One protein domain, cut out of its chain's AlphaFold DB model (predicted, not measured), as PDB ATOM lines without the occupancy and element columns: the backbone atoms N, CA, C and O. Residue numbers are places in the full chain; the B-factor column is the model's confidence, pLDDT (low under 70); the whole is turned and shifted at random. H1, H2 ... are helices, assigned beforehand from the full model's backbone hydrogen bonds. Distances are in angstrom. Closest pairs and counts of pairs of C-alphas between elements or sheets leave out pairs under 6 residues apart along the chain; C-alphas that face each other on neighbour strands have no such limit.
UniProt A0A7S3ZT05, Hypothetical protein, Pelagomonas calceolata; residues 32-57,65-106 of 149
ATOM      1  N   GLN A  32      -2.572  -6.574  42.377       82.50
ATOM      2  CA  GLN A  32      -1.497  -5.857  43.050       82.50
ATOM      3  C   GLN A  32      -1.559  -6.049  44.572       82.50
ATOM      4  O   GLN A  32      -0.537  -6.395  45.160       82.50
ATOM      5  N   GLN A  33      -2.744  -5.953  45.185       75.62
ATOM      6  CA  GLN A  33      -2.976  -6.243  46.609       75.62
ATOM      7  C   GLN A  33      -2.658  -7.705  46.952       75.62
ATOM      8  O   GLN A  33      -2.029  -7.990  47.966       75.62
ATOM      9  N   ARG A  34      -3.020  -8.644  46.068       73.88
ATOM     10  CA  ARG A  34      -2.685 -10.073  46.208       73.88
ATOM     11  C   ARG A  34      -1.217 -10.392  45.887       73.88
ATOM     12  O   ARG A  34      -0.828 -11.556  45.941       73.88
ATOM     13  N   GLY A  35      -0.415  -9.403  45.474       67.69
ATOM     14  CA  GLY A  35       1.005  -9.564  45.137       67.69
ATOM     15  C   GLY A  35       1.299 -10.345  43.846       67.69
ATOM     16  O   GLY A  35       2.463 -10.484  43.466       67.69
ATOM     17  N   VAL A  36       0.273 -10.823  43.131       81.62
ATOM     18  CA  VAL A  36       0.404 -11.604  41.885       81.62
ATOM     19  C   VAL A  36       1.094 -10.779  40.800       81.62
ATOM     20  O   VAL A  36       2.006 -11.265  40.134       81.62
ATOM     21  N   LEU A  37       0.716  -9.505  40.664       80.44
ATOM     22  CA  LEU A  37       1.313  -8.608  39.674       80.44
ATOM     23  C   LEU A  37       2.796  -8.326  39.967       80.44
ATOM     24  O   LEU A  37       3.598  -8.199  39.043       80.44
ATOM     25  N   GLY A  38       3.163  -8.259  41.250       75.69
ATOM     26  CA  GLY A  38       4.552  -8.117  41.685       75.69
ATOM     27  C   GLY A  38       5.389  -9.342  41.316       75.69
ATOM     28  O   GLY A  38       6.458  -9.189  40.732       75.69
ATOM     29  N   ARG A  39       4.859 -10.546  41.562       70.44
ATOM     30  CA  ARG A  39       5.511 -11.819  41.221       70.44
ATOM     31  C   ARG A  39       5.770 -11.957  39.723       70.44
ATOM     32  O   ARG A  39       6.881 -12.281  39.327       70.44
ATOM     33  N   VAL A  40       4.772 -11.642  38.894       80.88
ATOM     34  CA  VAL A  40       4.913 -11.697  37.429       80.88
ATOM     35  C   VAL A  40       5.962 -10.695  36.935       80.88
ATOM     36  O   VAL A  40       6.773 -11.030  36.079       80.88
ATOM     37  N   ARG A  41       6.005  -9.477  37.496       79.88
ATOM     38  CA  ARG A  41       7.041  -8.486  37.151       79.88
ATOM     39  C   ARG A  41       8.435  -8.918  37.590       79.88
ATOM     40  O   ARG A  41       9.379  -8.705  36.843       79.88
ATOM     41  N   ALA A  42       8.565  -9.493  38.784       77.19
ATOM     42  CA  ALA A  42       9.837 -10.001  39.286       77.19
ATOM     43  C   ALA A  42      10.349 -11.157  38.414       77.19
ATOM     44  O   ALA A  42      11.498 -11.133  37.990       77.19
ATOM     45  N   GLN A  43       9.470 -12.097  38.061       73.94
ATOM     46  CA  GLN A  43       9.785 -13.203  37.159       73.94
ATOM     47  C   GLN A  43      10.195 -12.705  35.769       73.94
ATOM     48  O   GLN A  43      11.204 -13.147  35.235       73.94
ATOM     49  N   LEU A  44       9.464 -11.735  35.209       82.44
ATOM     50  CA  LEU A  44       9.817 -11.132  33.925       82.44
ATOM     51  C   LEU A  44      11.176 -10.428  33.984       82.44
ATOM     52  O   LEU A  44      11.977 -10.575  33.071       82.44
ATOM     53  N   ARG A  45      11.451  -9.678  35.060       78.06
ATOM     54  CA  ARG A  45      12.763  -9.057  35.272       78.06
ATOM     55  C   ARG A  45      13.858 -10.117  35.331       78.06
ATOM     56  O   ARG A  45      14.832  -9.976  34.609       78.06
ATOM     57  N   SER A  46      13.673 -11.169  36.124       72.94
ATOM     58  CA  SER A  46      14.625 -12.278  36.229       72.94
ATOM     59  C   SER A  46      14.911 -12.909  34.867       72.94
ATOM     60  O   SER A  46      16.070 -13.099  34.523       72.94
ATOM     61  N   GLU A  47      13.875 -13.188  34.075       76.25
ATOM     62  CA  GLU A  47      14.021 -13.809  32.756       76.25
ATOM     63  C   GLU A  47      14.723 -12.874  31.763       76.25
ATOM     64  O   GLU A  47      15.644 -13.282  31.063       76.25
ATOM     65  N   ILE A  48      14.355 -11.589  31.746       81.31
ATOM     66  CA  ILE A  48      15.022 -10.577  30.916       81.31
ATOM     67  C   ILE A  48      16.503 -10.489  31.285       81.31
ATOM     68  O   ILE A  48      17.351 -10.564  30.401       81.31
ATOM     69  N   PHE A  49      16.824 -10.384  32.574       61.81
ATOM     70  CA  PHE A  49      18.211 -10.351  33.027       61.81
ATOM     71  C   PHE A  49      18.955 -11.624  32.639       61.81
ATOM     72  O   PHE A  49      20.028 -11.521  32.066       61.81
ATOM     73  N   HIS A  50      18.356 -12.799  32.842       63.12
ATOM     74  CA  HIS A  50      18.941 -14.079  32.450       63.12
ATOM     75  C   HIS A  50      19.213 -14.162  30.939       63.12
ATOM     76  O   HIS A  50      20.259 -14.645  30.522       63.12
ATOM     77  N   THR A  51      18.302 -13.659  30.102       71.19
ATOM     78  CA  THR A  51      18.500 -13.630  28.643       71.19
ATOM     79  C   THR A  51      19.549 -12.614  28.191       71.19
ATOM     80  O   THR A  51      20.264 -12.879  27.228       71.19
ATOM     81  N   ILE A  52      19.676 -11.478  28.885       67.88
ATOM     82  CA  ILE A  52      20.728 -10.482  28.630       67.88
ATOM     83  C   ILE A  52      22.098 -11.038  29.058       67.88
ATOM     84  O   ILE A  52      23.059 -10.925  28.299       67.88
ATOM     85  N   ASP A  53      22.173 -11.700  30.216       58.22
ATOM     86  CA  ASP A  53      23.382 -12.365  30.735       58.22
ATOM     87  C   ASP A  53      23.775 -13.615  29.934       58.22
ATOM     88  O   ASP A  53      24.916 -14.048  29.995       58.22
ATOM     89  N   ALA A  54      22.862 -14.223  29.173       56.16
ATOM     90  CA  ALA A  54      23.190 -15.359  28.308       56.16
ATOM     91  C   ALA A  54      23.947 -14.945  27.026       56.16
ATOM     92  O   ALA A  54      24.506 -15.802  26.342       56.16
ATOM     93  N   GLY A  55      23.937 -13.651  26.677       55.47
ATOM     94  CA  GLY A  55      24.626 -13.093  25.504       55.47
ATOM     95  C   GLY A  55      25.875 -12.264  25.825       55.47
ATOM     96  O   GLY A  55      26.657 -11.979  24.919       55.47
ATOM     97  N   ALA A  56      26.069 -11.883  27.087       52.50
ATOM     98  CA  ALA A  56      27.293 -11.280  27.597       52.50
ATOM     99  C   ALA A  56      28.035 -12.335  28.422       52.50
ATOM    100  O   ALA A  56      27.396 -13.170  29.045       52.50
ATOM    101  N   ASP A  57      29.366 -12.340  28.399       50.38
ATOM    102  CA  ASP A  57      30.185 -13.218  29.235       50.38
ATOM    103  C   ASP A  57      29.586 -13.359  30.638       50.38
ATOM    104  O   ASP A  57      29.428 -12.357  31.342       50.38
ATOM    105  N   PRO A  65      30.703 -18.189  48.288       58.34
ATOM    106  CA  PRO A  65      30.313 -17.120  49.181       58.34
ATOM    107  C   PRO A  65      31.161 -17.174  50.430       58.34
ATOM    108  O   PRO A  65      31.079 -18.100  51.235       58.34
ATOM    109  N   THR A  66      31.996 -16.155  50.577       71.38
ATOM    110  CA  THR A  66      32.754 -15.963  51.798       71.38
ATOM    111  C   THR A  66      31.737 -15.783  52.923       71.38
ATOM    112  O   THR A  66      30.664 -15.224  52.681       71.38
ATOM    113  N   ALA A  67      32.054 -16.209  54.148       75.25
ATOM    114  CA  ALA A  67      31.168 -16.026  55.305       75.25
ATOM    115  C   ALA A  67      30.629 -14.580  55.400       75.25
ATOM    116  O   ALA A  67      29.431 -14.366  55.566       75.25
ATOM    117  N   ALA A  68      31.483 -13.594  55.099       81.38
ATOM    118  CA  ALA A  68      31.122 -12.181  55.013       81.38
ATOM    119  C   ALA A  68      29.997 -11.862  54.003       81.38
ATOM    120  O   ALA A  68      29.172 -10.990  54.260       81.38
ATOM    121  N   THR A  69      29.924 -12.562  52.867       85.19
ATOM    122  CA  THR A  69      28.848 -12.363  51.878       85.19
ATOM    123  C   THR A  69      27.505 -12.813  52.444       85.19
ATOM    124  O   THR A  69      26.513 -12.109  52.287       85.19
ATOM    125  N   LEU A  70      27.474 -13.948  53.153       86.19
ATOM    126  CA  LEU A  70      26.254 -14.453  53.791       86.19
ATOM    127  C   LEU A  70      25.773 -13.516  54.897       86.19
ATOM    128  O   LEU A  70      24.581 -13.232  54.982       86.19
ATOM    129  N   VAL A  71      26.707 -12.989  55.692       88.56
ATOM    130  CA  VAL A  71      26.418 -11.969  56.705       88.56
ATOM    131  C   VAL A  71      25.758 -10.747  56.064       88.56
ATOM    132  O   VAL A  71      24.692 -10.324  56.504       88.56
ATOM    133  N   VAL A  72      26.350 -10.195  55.001       89.69
ATOM    134  CA  VAL A  72      25.812  -9.002  54.327       89.69
ATOM    135  C   VAL A  72      24.441  -9.274  53.711       89.69
ATOM    136  O   VAL A  72      23.530  -8.463  53.873       89.69
ATOM    137  N   GLU A  73      24.268 -10.409  53.032       89.94
ATOM    138  CA  GLU A  73      22.984 -10.784  52.439       89.94
ATOM    139  C   GLU A  73      21.879 -10.918  53.495       89.94
ATOM    140  O   GLU A  73      20.770 -10.434  53.270       89.94
ATOM    141  N   GLU A  74      22.174 -11.517  54.653       90.75
ATOM    142  CA  GLU A  74      21.213 -11.649  55.754       90.75
ATOM    143  C   GLU A  74      20.850 -10.293  56.371       90.75
ATOM    144  O   GLU A  74      19.668 -10.011  56.574       90.75
ATOM    145  N   LEU A  75      21.837  -9.415  56.590       92.31
ATOM    146  CA  LEU A  75      21.598  -8.060  57.099       92.31
ATOM    147  C   LEU A  75      20.710  -7.241  56.150       92.31
ATOM    148  O   LEU A  75      19.795  -6.543  56.596       92.31
ATOM    149  N   VAL A  76      20.959  -7.337  54.839       93.38
ATOM    150  CA  VAL A  76      20.134  -6.671  53.821       93.38
ATOM    151  C   VAL A  76      18.730  -7.271  53.796       93.38
ATOM    152  O   VAL A  76      17.755  -6.518  53.776       93.38
ATOM    153  N   ARG A  77      18.602  -8.603  53.848       92.19
ATOM    154  CA  ARG A  77      17.303  -9.291  53.848       92.19
ATOM    155  C   ARG A  77      16.442  -8.878  55.041       92.19
ATOM    156  O   ARG A  77      15.291  -8.486  54.847       92.19
ATOM    157  N   GLU A  78      17.008  -8.906  56.249       92.44
ATOM    158  CA  GLU A  78      16.329  -8.502  57.489       92.44
ATOM    159  C   GLU A  78      15.874  -7.036  57.418       92.44
ATOM    160  O   GLU A  78      14.731  -6.717  57.757       92.44
ATOM    161  N   TYR A  79      16.730  -6.143  56.911       94.88
ATOM    162  CA  TYR A  79      16.385  -4.732  56.752       94.88
ATOM    163  C   TYR A  79      15.261  -4.504  55.733       94.88
ATOM    164  O   TYR A  79      14.320  -3.762  56.017       94.88
ATOM    165  N   LEU A  80      15.324  -5.149  54.561       94.06
ATOM    166  CA  LEU A  80      14.280  -5.030  53.537       94.06
ATOM    167  C   LEU A  80      12.924  -5.530  54.052       94.06
ATOM    168  O   LEU A  80      11.897  -4.910  53.758       94.06
ATOM    169  N   ALA A  81      12.924  -6.615  54.832       91.69
ATOM    170  CA  ALA A  81      11.725  -7.145  55.472       91.69
ATOM    171  C   ALA A  81      11.148  -6.161  56.501       91.69
ATOM    172  O   ALA A  81       9.960  -5.839  56.445       91.69
ATOM    173  N   PHE A  82      11.989  -5.629  57.391       94.31
ATOM    174  CA  PHE A  82      11.578  -4.658  58.407       94.31
ATOM    175  C   PHE A  82      11.046  -3.350  57.810       94.31
ATOM    176  O   PHE A  82      10.025  -2.835  58.255       94.31
ATOM    177  N   ALA A  83      11.704  -2.828  56.775       93.62
ATOM    178  CA  ALA A  83      11.309  -1.582  56.122       93.62
ATOM    179  C   ALA A  83      10.073  -1.726  55.207       93.62
ATOM    180  O   ALA A  83       9.637  -0.748  54.603       93.62
ATOM    181  N   GLY A  84       9.502  -2.931  55.082       88.69
ATOM    182  CA  GLY A  84       8.308  -3.180  54.270       88.69
ATOM    183  C   GLY A  84       8.567  -3.229  52.761       88.69
ATOM    184  O   GLY A  84       7.624  -3.158  51.969       88.69
ATOM    185  N   TYR A  85       9.819  -3.392  52.323       89.38
ATOM    186  CA  TYR A  85      10.190  -3.453  50.906       89.38
ATOM    187  C   TYR A  85       9.943  -4.837  50.285       89.38
ATOM    188  O   TYR A  85      10.813  -5.395  49.615       89.38
ATOM    189  N   GLY A  86       8.740  -5.394  50.450       82.25
ATOM    190  CA  GLY A  86       8.425  -6.775  50.054       82.25
ATOM    191  C   GLY A  86       8.687  -7.096  48.575       82.25
ATOM    192  O   GLY A  86       9.085  -8.206  48.232       82.25
ATOM    193  N   HIS A  87       8.530  -6.118  47.679       77.94
ATOM    194  CA  HIS A  87       8.838  -6.307  46.257       77.94
ATOM    195  C   HIS A  87      10.342  -6.355  45.971       77.94
ATOM    196  O   HIS A  87      10.775  -7.166  45.156       77.94
ATOM    197  N   ALA A  88      11.131  -5.498  46.626       83.12
ATOM    198  CA  ALA A  88      12.583  -5.519  46.484       83.12
ATOM    199  C   ALA A  88      13.168  -6.774  47.137       83.12
ATOM    200  O   ALA A  88      14.028  -7.405  46.541       83.12
ATOM    201  N   LEU A  89      12.626  -7.176  48.290       86.38
ATOM    202  CA  LEU A  89      12.965  -8.423  48.968       86.38
ATOM    203  C   LEU A  89      12.749  -9.634  48.052       86.38
ATOM    204  O   LEU A  89      13.664 -10.424  47.876       86.38
ATOM    205  N   SER A  90      11.592  -9.735  47.391       80.12
ATOM    206  CA  SER A  90      11.304 -10.853  46.480       80.12
ATOM    207  C   SER A  90      12.279 -10.944  45.301       80.12
ATOM    208  O   SER A  90      12.619 -12.046  44.880       80.12
ATOM    209  N   VAL A  91      12.709  -9.806  44.747       82.75
ATOM    210  CA  VAL A  91      13.716  -9.782  43.674       82.75
ATOM    211  C   VAL A  91      15.096 -10.120  44.236       82.75
ATOM    212  O   VAL A  91      15.800 -10.942  43.664       82.75
ATOM    213  N   PHE A  92      15.453  -9.552  45.386       86.06
ATOM    214  CA  PHE A  92      16.722  -9.797  46.064       86.06
ATOM    215  C   PHE A  92      16.901 -11.269  46.457       86.06
ATOM    216  O   PHE A  92      17.974 -11.831  46.261       86.06
ATOM    217  N   GLU A  93      15.861 -11.931  46.966       81.12
ATOM    218  CA  GLU A  93      15.882 -13.364  47.283       81.12
ATOM    219  C   GLU A  93      16.073 -14.227  46.029       81.12
ATOM    220  O   GLU A  93      16.853 -15.178  46.055       81.12
ATOM    221  N   ALA A  94      15.423 -13.862  44.918       76.69
ATOM    222  CA  ALA A  94      15.597 -14.552  43.641       76.69
ATOM    223  C   ALA A  94      17.010 -14.351  43.056       76.69
ATOM    224  O   ALA A  94      17.608 -15.292  42.541       76.69
ATOM    225  N   GLU A  95      17.569 -13.143  43.161       76.94
ATOM    226  CA  GLU A  95      18.896 -12.807  42.629       76.94
ATOM    227  C   GLU A  95      20.045 -13.342  43.499       76.94
ATOM    228  O   GLU A  95      21.087 -13.746  42.980       76.94
ATOM    229  N   SER A  96      19.870 -13.353  44.824       75.31
ATOM    230  CA  SER A  96      20.915 -13.778  45.762       75.31
ATOM    231  C   SER A  96      21.172 -15.281  45.718       75.31
ATOM    232  O   SER A  96      22.270 -15.702  46.067       75.31
ATOM    233  N   ARG A  97      20.224 -16.119  45.269       67.69
ATOM    234  CA  ARG A  97      20.389 -17.590  45.200       67.69
ATOM    235  C   ARG A  97      20.887 -18.213  46.520       67.69
ATOM    236  O   ARG A  97      21.522 -19.267  46.516       67.69
ATOM    237  N   SER A  98      20.673 -17.568  47.673       64.44
ATOM    238  CA  SER A  98      21.203 -18.048  48.966       64.44
ATOM    239  C   SER A  98      20.579 -19.396  49.360       64.44
ATOM    240  O   SER A  98      21.265 -20.259  49.902       64.44
ATOM    241  N   ALA A  99      19.310 -19.619  48.991       59.44
ATOM    242  CA  ALA A  99      18.612 -20.892  49.179       59.44
ATOM    243  C   ALA A  99      19.178 -22.027  48.302       59.44
ATOM    244  O   ALA A  99      19.313 -23.154  48.767       59.44
ATOM    245  N   GLU A 100      19.557 -21.731  47.056       56.16
ATOM    246  CA  GLU A 100      20.139 -22.710  46.120       56.16
ATOM    247  C   GLU A 100      21.543 -23.152  46.554       56.16
ATOM    248  O   GLU A 100      21.942 -24.290  46.323       56.16
ATOM    249  N   ARG A 101      22.274 -22.266  47.240       62.81
ATOM    250  CA  ARG A 101      23.607 -22.536  47.795       62.81
ATOM    251  C   ARG A 101      23.568 -23.315  49.117       62.81
ATOM    252  O   ARG A 101      24.626 -23.630  49.654       62.81
ATOM    253  N   GLY A 102      22.379 -23.597  49.666       58.19
ATOM    254  CA  GLY A 102      22.215 -24.259  50.969       58.19
ATOM    255  C   GLY A 102      22.828 -23.477  52.138       58.19
ATOM    256  O   GLY A 102      23.055 -24.034  53.210       58.19
ATOM    257  N   ALA A 103      23.129 -22.196  51.924       66.31
ATOM    258  CA  ALA A 103      23.871 -21.367  52.849       66.31
ATOM    259  C   ALA A 103      22.886 -20.535  53.673       66.31
ATOM    260  O   ALA A 103      22.357 -19.527  53.206       66.31
ATOM    261  N   SER A 104      22.628 -20.974  54.904       71.81
ATOM    262  CA  SER A 104      21.855 -20.217  55.887       71.81
ATOM    263  C   SER A 104      22.760 -19.804  57.037       71.81
ATOM    264  O   SER A 104      23.417 -20.659  57.634       71.81
ATOM    265  N   ILE A 105      22.756 -18.521  57.380       84.38
ATOM    266  CA  ILE A 105      23.402 -18.017  58.587       84.38
ATOM    267  C   ILE A 105      22.320 -17.528  59.548       84.38
ATOM    268  O   ILE A 105      21.367 -16.857  59.164       84.38
ATOM    269  N   THR A 106      22.423 -17.920  60.811       87.19
ATOM    270  CA  THR A 106      21.465 -17.500  61.834       87.19
ATOM    271  C   THR A 106      21.840 -16.132  62.385       87.19
ATOM    272  O   THR A 106      23.016 -15.787  62.506       87.19
TER     273      THR A 106
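What this domain is: This is residues 32 to 57 and 65 to 106 of the 149 residues of the protein "Hypothetical protein" of Pelagomonas calceolata (UniProt A0A7S3ZT05). What shape do these atoms make? Three helices lie side by side in a flat row, with the short H3 in the middle, the long H1 along one side of it and H2 along the other. The end of H1 and the residues after it, 50 to 57, stick out, and residues 97 to 106 run from H3 back toward H2. What is the make-up? The printed part has 68 residues with three named helices, H1, H2 and H3 along the chain, and no named strand: the class is all helix. It is only just loose, close to compact, with a radius of gyration of the C-alphas of 13.6 A and spans of 37 by 31 by 17 A.

Where its parts are: Where is the longest helix? H1 is residues 36 to 53, 25.6 A from first to last C-alpha, beginning with C-alpha 36 at (0.404, -11.604, 41.885). Where are the others? H2 is residues 67 to 82, 22.9 A long. H3 is residues 86 to 96, 14.9 A long, ending with C-alpha 96 at (20.915, -13.778, 45.762).

How they stand to each other: What does H1 touch? With residues 38 to 46 alone it touches H3, at a shallow tilt of 31 degrees, the same way; the closest C-alphas, of Ala 42 and Val 91, are 5.9 A apart. H1 and H2 are apart. How do H2 and H3 stand? They form a helical hairpin and touch at a shallow tilt of 16 degrees, opposite ways; the closest C-alphas, of Leu 80 and Leu 89, are 5.8 A apart. What do the backbones show? In H1, H2 and H3 every O i to N i+4 pair is within hydrogen-bond range.

The domain as a whole: How large is it? The two C-alphas farthest apart, of Gln 33 and Asp 57, are 38.1 A apart. Where is the cut? Residues 58 to 64, in the link from H1 to H2, are not printed, and C-alphas 57 and 65 are 20.3 A apart; the link from H2 to H3 is tight. Where is confidence low? The pLDDT is under 70 in 17 residues, among them 52 to 57 and 97 to 103.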